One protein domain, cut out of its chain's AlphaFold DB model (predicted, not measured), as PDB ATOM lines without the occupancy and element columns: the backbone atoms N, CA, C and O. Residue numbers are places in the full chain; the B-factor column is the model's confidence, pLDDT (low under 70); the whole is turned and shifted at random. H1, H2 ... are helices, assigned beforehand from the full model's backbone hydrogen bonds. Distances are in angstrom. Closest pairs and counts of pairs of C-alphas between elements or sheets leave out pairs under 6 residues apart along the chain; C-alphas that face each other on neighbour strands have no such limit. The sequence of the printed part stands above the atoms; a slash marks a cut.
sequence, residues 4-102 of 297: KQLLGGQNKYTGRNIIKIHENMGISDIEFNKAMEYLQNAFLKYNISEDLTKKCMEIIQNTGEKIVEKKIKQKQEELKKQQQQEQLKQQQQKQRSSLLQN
ATOM      1  N   LYS A   4     153.224  31.582 105.105       61.06
ATOM      2  CA  LYS A   4     151.920  32.156 104.730       61.06
ATOM      3  C   LYS A   4     151.669  33.544 105.340       61.06
ATOM      4  O   LYS A   4     151.111  34.396 104.667       61.06
ATOM      5  N   GLN A   5     152.072  33.775 106.591       66.50
ATOM      6  CA  GLN A   5     151.935  35.077 107.258       66.50
ATOM      7  C   GLN A   5     153.009  36.077 106.794       66.50
ATOM      8  O   GLN A   5     152.740  37.268 106.695       66.50
ATOM      9  N   LEU A   6     154.217  35.588 106.500       63.31
ATOM     10  CA  LEU A   6     155.343  36.367 105.976       63.31
ATOM     11  C   LEU A   6     155.068  36.919 104.576       63.31
ATOM     12  O   LEU A   6     155.464  38.038 104.280       63.31
ATOM     13  N   LEU A   7     154.319  36.172 103.765       69.00
ATOM     14  CA  LEU A   7     153.890  36.572 102.425       69.00
ATOM     15  C   LEU A   7     152.506  37.261 102.411       69.00
ATOM     16  O   LEU A   7     151.875  37.353 101.364       69.00
ATOM     17  N   GLY A   8     152.015  37.735 103.567       62.22
ATOM     18  CA  GLY A   8     150.820  38.590 103.655       62.22
ATOM     19  C   GLY A   8     149.466  37.884 103.829       62.22
ATOM     20  O   GLY A   8     148.422  38.521 103.717       62.22
ATOM     21  N   GLY A   9     149.434  36.583 104.121       68.50
ATOM     22  CA  GLY A   9     148.189  35.851 104.371       68.50
ATOM     23  C   GLY A   9     147.521  36.204 105.710       68.50
ATOM     24  O   GLY A   9     148.189  36.392 106.724       68.50
ATOM     25  N   GLN A  10     146.181  36.204 105.743       54.50
ATOM     26  CA  GLN A  10     145.359  36.583 106.913       54.50
ATOM     27  C   GLN A  10     145.514  35.667 108.148       54.50
ATOM     28  O   GLN A  10     145.087  36.015 109.250       54.50
ATOM     29  N   ASN A  11     146.146  34.502 107.995       56.75
ATOM     30  CA  ASN A  11     146.336  33.548 109.084       56.75
ATOM     31  C   ASN A  11     147.483  33.996 110.001       56.75
ATOM     32  O   ASN A  11     148.656  33.918 109.631       56.75
ATOM     33  N   LYS A  12     147.155  34.399 111.234       56.59
ATOM     34  CA  LYS A  12     148.149  34.667 112.280       56.59
ATOM     35  C   LYS A  12     148.668  33.349 112.845       56.59
ATOM     36  O   LYS A  12     147.926  32.592 113.462       56.59
ATOM     37  N   TYR A  13     149.953  33.073 112.662       57.88
ATOM     38  CA  TYR A  13     150.600  31.972 113.359       57.88
ATOM     39  C   TYR A  13     150.750  32.316 114.845       57.88
ATOM     40  O   TYR A  13     151.433  33.279 115.189       57.88
ATOM     41  N   THR A  14     150.148  31.507 115.714       55.06
ATOM     42  CA  THR A  14     150.152  31.677 117.178       55.06
ATOM     43  C   THR A  14     151.231  30.857 117.893       55.06
ATOM     44  O   THR A  14     151.350  30.925 119.113       55.06
ATOM     45  N   GLY A  15     152.032  30.079 117.158       59.84
ATOM     46  CA  GLY A  15     153.107  29.262 117.727       59.84
ATOM     47  C   GLY A  15     154.389  30.043 118.060       59.84
ATOM     48  O   GLY A  15     154.471  31.265 117.917       59.84
ATOM     49  N   ARG A  16     155.435  29.316 118.481       55.94
ATOM     50  CA  ARG A  16     156.726  29.883 118.921       55.94
ATOM     51  C   ARG A  16     157.377  30.771 117.845       55.94
ATOM     52  O   ARG A  16     157.362  30.457 116.661       55.94
ATOM     53  N   ASN A  17     157.972  31.893 118.255       60.59
ATOM     54  CA  ASN A  17     158.619  32.834 117.332       60.59
ATOM     55  C   ASN A  17     159.652  32.110 116.440       60.59
ATOM     56  O   ASN A  17     160.503  31.388 116.953       60.59
ATOM     57  N   ILE A  18     159.580  32.313 115.119       61.09
ATOM     58  CA  ILE A  18     160.389  31.557 114.153       61.09
ATOM     59  C   ILE A  18     161.891  31.801 114.338       61.09
ATOM     60  O   ILE A  18     162.673  30.871 114.199       61.09
ATOM     61  N   ILE A  19     162.288  33.003 114.765       58.47
ATOM     62  CA  ILE A  19     163.680  33.334 115.093       58.47
ATOM     63  C   ILE A  19     164.147  32.504 116.297       58.47
ATOM     64  O   ILE A  19     165.229  31.928 116.260       58.47
ATOM     65  N   LYS A  20     163.302  32.362 117.330       60.62
ATOM     66  CA  LYS A  20     163.604  31.555 118.527       60.62
ATOM     67  C   LYS A  20     163.664  30.049 118.243       60.62
ATOM     68  O   LYS A  20     164.395  29.340 118.919       60.62
ATOM     69  N   ILE A  21     162.898  29.543 117.272       63.56
ATOM     70  CA  ILE A  21     162.928  28.114 116.897       63.56
ATOM     71  C   ILE A  21     164.253  27.760 116.201       63.56
ATOM     72  O   ILE A  21     164.823  26.711 116.481       63.56
ATOM     73  N   HIS A  22     164.762  28.648 115.344       64.19
ATOM     74  CA  HIS A  22     165.979  28.408 114.559       64.19
ATOM     75  C   HIS A  22     167.279  28.834 115.274       64.19
ATOM     76  O   HIS A  22     168.379  28.542 114.790       64.19
ATOM     77  N   GLU A  23     167.175  29.488 116.440       59.34
ATOM     78  CA  GLU A  23     168.309  29.939 117.266       59.34
ATOM     79  C   GLU A  23     169.260  28.776 117.609       59.34
ATOM     80  O   GLU A  23     170.469  28.919 117.454       59.34
ATOM     81  N   ASN A  24     168.722  27.582 117.891       60.47
ATOM     82  CA  ASN A  24     169.504  26.404 118.296       60.47
ATOM     83  C   ASN A  24     169.639  25.312 117.213       60.47
ATOM     84  O   ASN A  24     170.203  24.259 117.481       60.47
ATOM     85  N   MET A  25     169.127  25.531 115.996       66.31
ATOM     86  CA  MET A  25     169.100  24.502 114.936       66.31
ATOM     87  C   MET A  25     170.409  24.363 114.140       66.31
ATOM     88  O   MET A  25     170.490  23.518 113.262       66.31
ATOM     89  N   GLY A  26     171.419  25.200 114.399       60.16
ATOM     90  CA  GLY A  26     172.727  25.079 113.736       60.16
ATOM     91  C   GLY A  26     172.782  25.422 112.239       60.16
ATOM     92  O   GLY A  26     173.853  25.289 111.668       60.16
ATOM     93  N   ILE A  27     171.690  25.909 111.628       67.12
ATOM     94  CA  ILE A  27     171.632  26.242 110.190       67.12
ATOM     95  C   ILE A  27     172.727  27.255 109.821       67.12
ATOM     96  O   ILE A  27     172.735  28.378 110.338       67.12
ATOM     97  N   SER A  28     173.628  26.831 108.943       64.19
ATOM     98  CA  SER A  28     174.717  27.602 108.337       64.19
ATOM     99  C   SER A  28     174.263  28.359 107.083       64.19
ATOM    100  O   SER A  28     173.228  28.039 106.496       64.19
ATOM    101  N   ASP A  29     175.063  29.325 106.621       67.75
ATOM    102  CA  ASP A  29     174.787  30.098 105.395       67.75
ATOM    103  C   ASP A  29     174.594  29.193 104.171       67.75
ATOM    104  O   ASP A  29     173.743  29.438 103.319       67.75
ATOM    105  N   ILE A  30     175.338  28.087 104.117       70.25
ATOM    106  CA  ILE A  30     175.254  27.088 103.047       70.25
ATOM    107  C   ILE A  30     173.894  26.380 103.069       70.25
ATOM    108  O   ILE A  30     173.281  26.171 102.023       70.25
ATOM    109  N   GLU A  31     173.410  26.000 104.248       73.06
ATOM    110  CA  GLU A  31     172.125  25.314 104.404       73.06
ATOM    111  C   GLU A  31     170.948  26.263 104.169       73.06
ATOM    112  O   GLU A  31     169.959  25.871 103.548       73.06
ATOM    113  N   PHE A  32     171.073  27.524 104.593       76.19
ATOM    114  CA  PHE A  32     170.081  28.559 104.317       76.19
ATOM    115  C   PHE A  32     169.967  28.844 102.813       76.19
ATOM    116  O   PHE A  32     168.863  28.829 102.271       76.19
ATOM    117  N   ASN A  33     171.093  29.004 102.113       75.06
ATOM    118  CA  ASN A  33     171.104  29.249 100.668       75.06
ATOM    119  C   ASN A  33     170.509  28.078  99.873       75.06
ATOM    120  O   ASN A  33     169.736  28.299  98.944       75.06
ATOM    121  N   LYS A  34     170.777  26.831 100.284       80.88
ATOM    122  CA  LYS A  34     170.132  25.648  99.689       80.88
ATOM    123  C   LYS A  34     168.620  25.640  99.907       80.88
ATOM    124  O   LYS A  34     167.867  25.319  98.992       80.88
ATOM    125  N   ALA A  35     168.150  26.011 101.099       79.12
ATOM    126  CA  ALA A  35     166.716  26.126 101.368       79.12
ATOM    127  C   ALA A  35     166.052  27.204 100.490       79.12
ATOM    128  O   ALA A  35     164.940  26.997 100.002       79.12
ATOM    129  N   MET A  36     166.750  28.317 100.248       80.25
ATOM    130  CA  MET A  36     166.307  29.376  99.338       80.25
ATOM    131  C   MET A  36     166.234  28.893  97.885       80.25
ATOM    132  O   MET A  36     165.232  29.128  97.213       80.25
ATOM    133  N   GLU A  37     167.234  28.144  97.422       83.12
ATOM    134  CA  GLU A  37     167.245  27.539  96.087       83.12
ATOM    135  C   GLU A  37     166.075  26.556  95.893       83.12
ATOM    136  O   GLU A  37     165.341  26.636  94.905       83.12
ATOM    137  N   TYR A  38     165.829  25.667  96.864       84.50
ATOM    138  CA  TYR A  38     164.685  24.750  96.813       84.50
ATOM    139  C   TYR A  38     163.347  25.486  96.758       84.50
ATOM    140  O   TYR A  38     162.439  25.063  96.037       84.50
ATOM    141  N   LEU A  39     163.219  26.586  97.500       83.25
ATOM    142  CA  LEU A  39     162.001  27.381  97.513       83.25
ATOM    143  C   LEU A  39     161.770  28.098  96.176       83.25
ATOM    144  O   LEU A  39     160.653  28.076  95.659       83.25
ATOM    145  N   GLN A  40     162.820  28.670  95.588       82.56
ATOM    146  CA  GLN A  40     162.756  29.299  94.269       82.56
ATOM    147  C   GLN A  40     162.359  28.288  93.186       82.56
ATOM    148  O   GLN A  40     161.448  28.549  92.399       82.56
ATOM    149  N   ASN A  41     162.970  27.099  93.197       84.19
ATOM    150  CA  ASN A  41     162.636  26.012  92.276       84.19
ATOM    151  C   ASN A  41     161.183  25.541  92.439       84.19
ATOM    152  O   ASN A  41     160.511  25.233  91.452       84.19
ATOM    153  N   ALA A  42     160.662  25.518  93.669       84.81
ATOM    154  CA  ALA A  42     159.257  25.220  93.915       84.81
ATOM    155  C   ALA A  42     158.334  26.299  93.322       84.81
ATOM    156  O   ALA A  42     157.356  25.954  92.663       84.81
ATOM    157  N   PHE A  43     158.645  27.587  93.491       83.06
ATOM    158  CA  PHE A  43     157.848  28.676  92.914       83.06
ATOM    159  C   PHE A  43     157.806  28.640  91.381       83.06
ATOM    160  O   PHE A  43     156.727  28.798  90.806       83.06
ATOM    161  N   LEU A  44     158.934  28.321  90.737       79.12
ATOM    162  CA  LEU A  44     158.995  28.093  89.290       79.12
ATOM    163  C   LEU A  44     158.116  26.908  88.862       79.12
ATOM    164  O   LEU A  44     157.351  27.021  87.909       79.12
ATOM    165  N   LYS A  45     158.161  25.791  89.601       85.19
ATOM    166  CA  LYS A  45     157.355  24.591  89.311       85.19
ATOM    167  C   LYS A  45     155.842  24.842  89.373       85.19
ATOM    168  O   LYS A  45     155.090  24.163  88.679       85.19
ATOM    169  N   TYR A  46     155.391  25.786  90.196       86.38
ATOM    170  CA  TYR A  46     153.975  26.140  90.343       86.38
ATOM    171  C   TYR A  46     153.555  27.367  89.507       86.38
ATOM    172  O   TYR A  46     152.492  27.930  89.763       86.38
ATOM    173  N   ASN A  47     154.354  27.775  88.507       81.56
ATOM    174  CA  ASN A  47     154.083  28.911  87.610       81.56
ATOM    175  C   ASN A  47     153.780  30.235  88.339       81.56
ATOM    176  O   ASN A  47     152.987  31.055  87.871       81.56
ATOM    177  N   ILE A  48     154.410  30.472  89.492       81.25
ATOM    178  CA  ILE A  48     154.314  31.775  90.157       81.25
ATOM    179  C   ILE A  48     155.083  32.798  89.317       81.25
ATOM    180  O   ILE A  48     156.189  32.514  88.857       81.25
ATOM    181  N   SER A  49     154.512  33.990  89.111       82.06
ATOM    182  CA  SER A  49     155.165  35.018  88.294       82.06
ATOM    183  C   SER A  49     156.544  35.380  88.849       82.06
ATOM    184  O   SER A  49     156.785  35.344  90.060       82.06
ATOM    185  N   GLU A  50     157.456  35.749  87.957       76.94
ATOM    186  CA  GLU A  50     158.831  36.088  88.322       76.94
ATOM    187  C   GLU A  50     158.890  37.275  89.301       76.94
ATOM    188  O   GLU A  50     159.641  37.242  90.275       76.94
ATOM    189  N   ASP A  51     158.015  38.271  89.121       77.81
ATOM    190  CA  ASP A  51     157.893  39.426  90.021       77.81
ATOM    191  C   ASP A  51     157.438  39.025  91.437       77.81
ATOM    192  O   ASP A  51     157.995  39.487  92.436       77.81
ATOM    193  N   LEU A  52     156.470  38.108  91.546       76.44
ATOM    194  CA  LEU A  52     156.008  37.598  92.842       76.44
ATOM    195  C   LEU A  52     157.056  36.701  93.502       76.44
ATOM    196  O   LEU A  52     157.276  36.803  94.709       76.44
ATOM    197  N   THR A  53     157.733  35.866  92.714       78.81
ATOM    198  CA  THR A  53     158.840  35.019  93.170       78.81
ATOM    199  C   THR A  53     159.949  35.881  93.763       78.81
ATOM    200  O   THR A  53     160.354  35.657  94.903       78.81
ATOM    201  N   LYS A  54     160.372  36.934  93.053       79.88
ATOM    202  CA  LYS A  54     161.403  37.868  93.515       79.88
ATOM    203  C   LYS A  54     161.025  38.542  94.836       79.88
ATOM    204  O   LYS A  54     161.814  38.510  95.777       79.88
ATOM    205  N   LYS A  55     159.795  39.061  94.944       79.75
ATOM    206  CA  LYS A  55     159.280  39.677  96.181       79.75
ATOM    207  C   LYS A  55     159.258  38.695  97.356       79.75
ATOM    208  O   LYS A  55     159.645  39.050  98.465       79.75
ATOM    209  N   CYS A  56     158.831  37.451  97.126       77.62
ATOM    210  CA  CYS A  56     158.802  36.428  98.173       77.62
ATOM    211  C   CYS A  56     160.214  36.059  98.647       77.62
ATOM    212  O   CYS A  56     160.448  35.957  99.852       77.62
ATOM    213  N   MET A  57     161.153  35.892  97.713       79.75
ATOM    214  CA  MET A  57     162.542  35.553  98.023       79.75
ATOM    215  C   MET A  57     163.240  36.667  98.810       79.75
ATOM    216  O   MET A  57     163.886  36.383  99.815       79.75
ATOM    217  N   GLU A  58     163.029  37.931  98.435       80.88
ATOM    218  CA  GLU A  58     163.591  39.095  99.130       80.88
ATOM    219  C   GLU A  58     163.122  39.187 100.594       80.88
ATOM    220  O   GLU A  58     163.917  39.411 101.508       80.88
ATOM    221  N   ILE A  59     161.836  38.938 100.859       78.31
ATOM    222  CA  ILE A  59     161.284  38.956 102.224       78.31
ATOM    223  C   ILE A  59     161.916  37.861 103.106       78.31
ATOM    224  O   ILE A  59     162.209  38.081 104.289       78.31
ATOM    225  N   ILE A  60     162.115  36.666 102.546       76.75
ATOM    226  CA  ILE A  60     162.652  35.511 103.277       76.75
ATOM    227  C   ILE A  60     164.150  35.687 103.520       76.75
ATOM    228  O   ILE A  60     164.609  35.453 104.640       76.75
ATOM    229  N   GLN A  61     164.882  36.181 102.522       78.31
ATOM    230  CA  GLN A  61     166.299  36.504 102.630       78.31
ATOM    231  C   GLN A  61     166.555  37.537 103.733       78.31
ATOM    232  O   GLN A  61     167.286  37.252 104.681       78.31
ATOM    233  N   ASN A  62     165.838  38.665 103.706       76.31
ATOM    234  CA  ASN A  62     165.935  39.723 104.720       76.31
ATOM    235  C   ASN A  62     165.627  39.232 106.147       76.31
ATOM    236  O   ASN A  62     166.085  39.803 107.141       76.31
ATOM    237  N   THR A  63     164.806  38.186 106.279       71.56
ATOM    238  CA  THR A  63     164.492  37.573 107.575       71.56
ATOM    239  C   THR A  63     165.597  36.613 108.026       71.56
ATOM    240  O   THR A  63     165.915  36.580 109.215       71.56
ATOM    241  N   GLY A  64     166.199  35.859 107.102       68.19
ATOM    242  CA  GLY A  64     167.309  34.942 107.374       68.19
ATOM    243  C   GLY A  64     168.612  35.652 107.738       68.19
ATOM    244  O   GLY A  64     169.251  35.275 108.721       68.19
ATOM    245  N   GLU A  65     168.949  36.735 107.036       69.06
ATOM    246  CA  GLU A  65     170.157  37.537 107.290       69.06
ATOM    247  C   GLU A  65     170.196  38.067 108.733       69.06
ATOM    248  O   GLU A  65     171.204  37.940 109.428       69.06
ATOM    249  N   LYS A  66     169.053  38.521 109.267       67.75
ATOM    250  CA  LYS A  66     168.928  38.967 110.669       67.75
ATOM    251  C   LYS A  66     169.217  37.865 111.696       67.75
ATOM    252  O   LYS A  66     169.650  38.160 112.811       67.75
ATOM    253  N   ILE A  67     168.951  36.601 111.359       66.81
ATOM    254  CA  ILE A  67     169.199  35.447 112.241       66.81
ATOM    255  C   ILE A  67     170.687  35.078 112.212       66.81
ATOM    256  O   ILE A  67     171.279  34.835 113.266       66.81
ATOM    257  N   VAL A  68     171.290  35.080 111.022       64.69
ATOM    258  CA  VAL A  68     172.715  34.794 110.810       64.69
ATOM    259  C   VAL A  68     173.592  35.858 111.473       64.69
ATOM    260  O   VAL A  68     174.476  35.518 112.261       64.69
ATOM    261  N   GLU A  69     173.298  37.145 111.265       67.19
ATOM    262  CA  GLU A  69     174.042  38.245 111.892       67.19
ATOM    263  C   GLU A  69     174.047  38.155 113.422       67.19
ATOM    264  O   GLU A  69     175.070  38.409 114.065       67.19
ATOM    265  N   LYS A  70     172.917  37.767 114.028       68.19
ATOM    266  CA  LYS A  70     172.812  37.601 115.483       68.19
ATOM    267  C   LYS A  70     173.716  36.469 115.982       68.19
ATOM    268  O   LYS A  70     174.404  36.655 116.984       68.19
ATOM    269  N   LYS A  71     173.762  35.333 115.275       67.25
ATOM    270  CA  LYS A  71     174.640  34.198 115.620       67.25
ATOM    271  C   LYS A  71     176.118  34.541 115.456       67.25
ATOM    272  O   LYS A  71     176.918  34.192 116.320       67.25
ATOM    273  N   ILE A  72     176.481  35.255 114.389       73.56
ATOM    274  CA  ILE A  72     177.855  35.728 114.174       73.56
ATOM    275  C   ILE A  72     178.276  36.650 115.324       73.56
ATOM    276  O   ILE A  72     179.339  36.442 115.907       73.56
ATOM    277  N   LYS A  73     177.425  37.609 115.713       75.44
ATOM    278  CA  LYS A  73     177.688  38.508 116.850       75.44
ATOM    279  C   LYS A  73     177.839  37.743 118.169       75.44
ATOM    280  O   LYS A  73     178.805  37.978 118.886       75.44
ATOM    281  N   GLN A  74     176.959  36.780 118.453       76.31
ATOM    282  CA  GLN A  74     177.046  35.937 119.655       76.31
ATOM    283  C   GLN A  74     178.345  35.120 119.697       76.31
ATOM    284  O   GLN A  74     179.062  35.158 120.694       76.31
ATOM    285  N   LYS A  75     178.709  34.451 118.595       79.75
ATOM    286  CA  LYS A  75     179.951  33.668 118.503       79.75
ATOM    287  C   LYS A  75     181.198  34.550 118.631       79.75
ATOM    288  O   LYS A  75     182.178  34.149 119.252       79.75
ATOM    289  N   GLN A  76     181.167  35.764 118.077       78.12
ATOM    290  CA  GLN A  76     182.243  36.746 118.239       78.12
ATOM    291  C   GLN A  76     182.358  37.246 119.687       78.12
ATOM    292  O   GLN A  76     183.472  37.413 120.179       78.12
ATOM    293  N   GLU A  77     181.244  37.474 120.383       85.88
ATOM    294  CA  GLU A  77     181.247  37.842 121.804       85.88
ATOM    295  C   GLU A  77     181.767  36.709 122.696       85.88
ATOM    296  O   GLU A  77     182.554  36.963 123.607       85.88
ATOM    297  N   GLU A  78     181.379  35.462 122.428       87.81
ATOM    298  CA  GLU A  78     181.901  34.286 123.134       87.81
ATOM    299  C   GLU A  78     183.406  34.114 122.914       87.81
ATOM    300  O   GLU A  78     184.149  33.934 123.880       87.81
ATOM    301  N   LEU A  79     183.878  34.257 121.670       85.69
ATOM    302  CA  LEU A  79     185.302  34.184 121.349       85.69
ATOM    303  C   LEU A  79     186.099  35.294 122.050       85.69
ATOM    304  O   LEU A  79     187.156  35.027 122.619       85.69
ATOM    305  N   LYS A  80     185.575  36.526 122.081       90.56
ATOM    306  CA  LYS A  80     186.189  37.639 122.824       90.56
ATOM    307  C   LYS A  80     186.271  37.345 124.323       90.56
ATOM    308  O   LYS A  80     187.309  37.599 124.929       90.56
ATOM    309  N   LYS A  81     185.215  36.777 124.921       90.38
ATOM    310  CA  LYS A  81     185.209  36.379 126.341       90.38
ATOM    311  C   LYS A  81     186.250  35.294 126.631       90.38
ATOM    312  O   LYS A  81     186.962  35.404 127.625       90.38
ATOM    313  N   GLN A  82     186.377  34.291 125.760       87.38
ATOM    314  CA  GLN A  82     187.388  33.234 125.895       87.38
ATOM    315  C   GLN A  82     188.812  33.799 125.820       87.38
ATOM    316  O   GLN A  82     189.616  33.559 126.720       87.38
ATOM    317  N   GLN A  83     189.100  34.632 124.814       89.75
ATOM    318  CA  GLN A  83     190.405  35.286 124.662       89.75
ATOM    319  C   GLN A  83     190.745  36.181 125.861       89.75
ATOM    320  O   GLN A  83     191.866  36.144 126.369       89.75
ATOM    321  N   GLN A  84     189.777  36.954 126.359       89.81
ATOM    322  CA  GLN A  84     189.967  37.792 127.542       89.81
ATOM    323  C   GLN A  84     190.255  36.951 128.794       89.81
ATOM    324  O   GLN A  84     191.119  37.307 129.596       89.81
ATOM    325  N   GLN A  85     189.573  35.815 128.959       87.88
ATOM    326  CA  GLN A  85     189.795  34.913 130.087       87.88
ATOM    327  C   GLN A  85     191.185  34.260 130.039       87.88
ATOM    328  O   GLN A  85     191.836  34.126 131.077       87.88
ATOM    329  N   GLU A  86     191.670  33.882 128.856       90.25
ATOM    330  CA  GLU A  86     193.034  33.371 128.672       90.25
ATOM    331  C   GLU A  86     194.096  34.437 128.958       90.25
ATOM    332  O   GLU A  86     195.053  34.165 129.686       90.25
ATOM    333  N   GLN A  87     193.903  35.666 128.467       90.44
ATOM    334  CA  GLN A  87     194.797  36.787 128.770       90.44
ATOM    335  C   GLN A  87     194.869  37.062 130.275       90.44
ATOM    336  O   GLN A  87     195.963  37.228 130.819       90.44
ATOM    337  N   LEU A  88     193.727  37.037 130.970       90.00
ATOM    338  CA  LEU A  88     193.677  37.251 132.416       90.00
ATOM    339  C   LEU A  88     194.431  36.150 133.179       90.00
ATOM    340  O   LEU A  88     195.196  36.454 134.095       90.00
ATOM    341  N   LYS A  89     194.291  34.880 132.769       89.75
ATOM    342  CA  LYS A  89     195.054  33.757 133.346       89.75
ATOM    343  C   LYS A  89     196.562  33.935 133.154       89.75
ATOM    344  O   LYS A  89     197.321  33.777 134.110       89.75
ATOM    345  N   GLN A  90     197.001  34.308 131.951       86.31
ATOM    346  CA  GLN A  90     198.420  34.552 131.670       86.31
ATOM    347  C   GLN A  90     198.971  35.733 132.483       86.31
ATOM    348  O   GLN A  90     200.085  35.662 133.006       86.31
ATOM    349  N   GLN A  91     198.192  36.808 132.629       85.75
ATOM    350  CA  GLN A  91     198.581  37.974 133.421       85.75
ATOM    351  C   GLN A  91     198.707  37.630 134.910       85.75
ATOM    352  O   GLN A  91     199.704  37.993 135.537       85.75
ATOM    353  N   GLN A  92     197.751  36.879 135.462       84.62
ATOM    354  CA  GLN A  92     197.803  36.402 136.847       84.62
ATOM    355  C   GLN A  92     199.007  35.485 137.086       84.62
ATOM    356  O   GLN A  92     199.693  35.616 138.100       84.62
ATOM    357  N   GLN A  93     199.314  34.591 136.143       81.31
ATOM    358  CA  GLN A  93     200.478  33.712 136.242       81.31
ATOM    359  C   GLN A  93     201.791  34.508 136.232       81.31
ATOM    360  O   GLN A  93     202.640  34.272 137.092       81.31
ATOM    361  N   LYS A  94     201.924  35.497 135.336       79.44
ATOM    362  CA  LYS A  94     203.086  36.404 135.287       79.44
ATOM    363  C   LYS A  94     203.242  37.229 136.567       79.44
ATOM    364  O   LYS A  94     204.356  37.367 137.072       79.44
ATOM    365  N   GLN A  95     202.145  37.755 137.115       77.25
ATOM    366  CA  GLN A  95     202.174  38.480 138.389       77.25
ATOM    367  C   GLN A  95     202.589  37.568 139.544       77.25
ATOM    368  O   GLN A  95     203.425  37.944 140.357       77.25
ATOM    369  N   ARG A  96     202.068  36.339 139.607       78.19
ATOM    370  CA  ARG A  96     202.450  35.380 140.650       78.19
ATOM    371  C   ARG A  96     203.926  34.987 140.556       78.19
ATOM    372  O   ARG A  96     204.583  34.894 141.591       78.19
ATOM    373  N   SER A  97     204.465  34.793 139.350       75.38
ATOM    374  CA  SER A  97     205.895  34.519 139.169       75.38
ATOM    375  C   SER A  97     206.774  35.710 139.553       75.38
ATOM    376  O   SER A  97     207.790  35.502 140.212       75.38
ATOM    377  N   SER A  98     206.380  36.948 139.221       78.19
ATOM    378  CA  SER A  98     207.160  38.132 139.616       78.19
ATOM    379  C   SER A  98     207.115  38.369 141.127       78.19
ATOM    380  O   SER A  98     208.142  38.651 141.742       78.19
ATOM    381  N   LEU A  99     205.953  38.161 141.755       79.50
ATOM    382  CA  LEU A  99     205.796  38.241 143.206       79.50
ATOM    383  C   LEU A  99     206.679  37.224 143.930       79.50
ATOM    384  O   LEU A  99     207.208  37.543 144.989       79.50
ATOM    385  N   LEU A 100     206.851  36.017 143.384       75.62
ATOM    386  CA  LEU A 100     207.760  35.019 143.951       75.62
ATOM    387  C   LEU A 100     209.228  35.409 143.761       75.62
ATOM    388  O   LEU A 100     209.987  35.295 144.718       75.62
ATOM    389  N   GLN A 101     209.622  35.905 142.584       77.00
ATOM    390  CA  GLN A 101     210.999  36.352 142.319       77.00
ATOM    391  C   GLN A 101     211.444  37.503 143.230       77.00
ATOM    392  O   GLN A 101     212.603  37.540 143.630       77.00
ATOM    393  N   ASN A 102     210.525  38.391 143.616       83.00
ATOM    394  CA  ASN A 102     210.824  39.498 144.527       83.00
ATOM    395  C   ASN A 102     210.930  39.081 146.004       83.00
ATOM    396  O   ASN A 102     211.295  39.909 146.839       83.00
TER     397      ASN A 102
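Overview. This is residues 4 to 102 of the 297 residues of the protein "Globin-like protein" of Pseudocohnilembus persalinus (UniProt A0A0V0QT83). The model is a helical hairpin with very unequal arms: the short helix H2 lies side by side with the first part of the long, straight helix H3, whose remaining residues 72 to 102, of which 72 to 101 belong to H3, stick out as a free arm. Residues 4 to 17, with no named element, loop into the small helix H1, which is near H3. The 99 printed residues have three named helices, H1, H2 and H3 in chain order, and no named strand; the class is all helix. The whole is extended, with a radius of gyration of the C-alphas of 23.2 A and spans of 81 by 28 by 18 A, the free arm making much of the length.

Along the chain. After residues 4 to 17, H1 covers residues 18 to 22, beginning at C-alpha 18 (160.389, 31.557, 114.153), and is 6.4 A long. H2, residues 29 to 45, is 24.3 A long. H3, residues 50 to 101, is 75.1 A long, from C-alpha 50 at (158.831, 36.088, 88.322) to C-alpha 101 at (210.999, 36.352, 142.319).

Arrangement. H1 is close to H3 but not clearly touching it; their closest C-alphas, of Ile 19 and Ile 67, are 6.6 A apart. H1 and H2 are apart. H2 and H3 form a helical hairpin and touch, H3 with residues 53 to 68 alone. Their closest C-alphas, of Phe 43 and Thr 53, are 6.4 A apart. They run opposite ways at a shallow tilt of 6 degrees. Every O i to N i+4 pair is within hydrogen-bond range in H1 and H2; in H3, 45 of 48 are.

Size, cuts and confidence. The C-alphas of Asn 47 and Asn 102, the two farthest apart, are 81.1 A apart. Without the free residues 72 to 102, the body spans 34 by 30 by 16 A. The printed part has no cut. The link from H1 to H2 is short, and that from H2 to H3 is tight. Mean pLDDT of the printed part is 75.0; residues 4 to 29 and 64 to 71 are under 70.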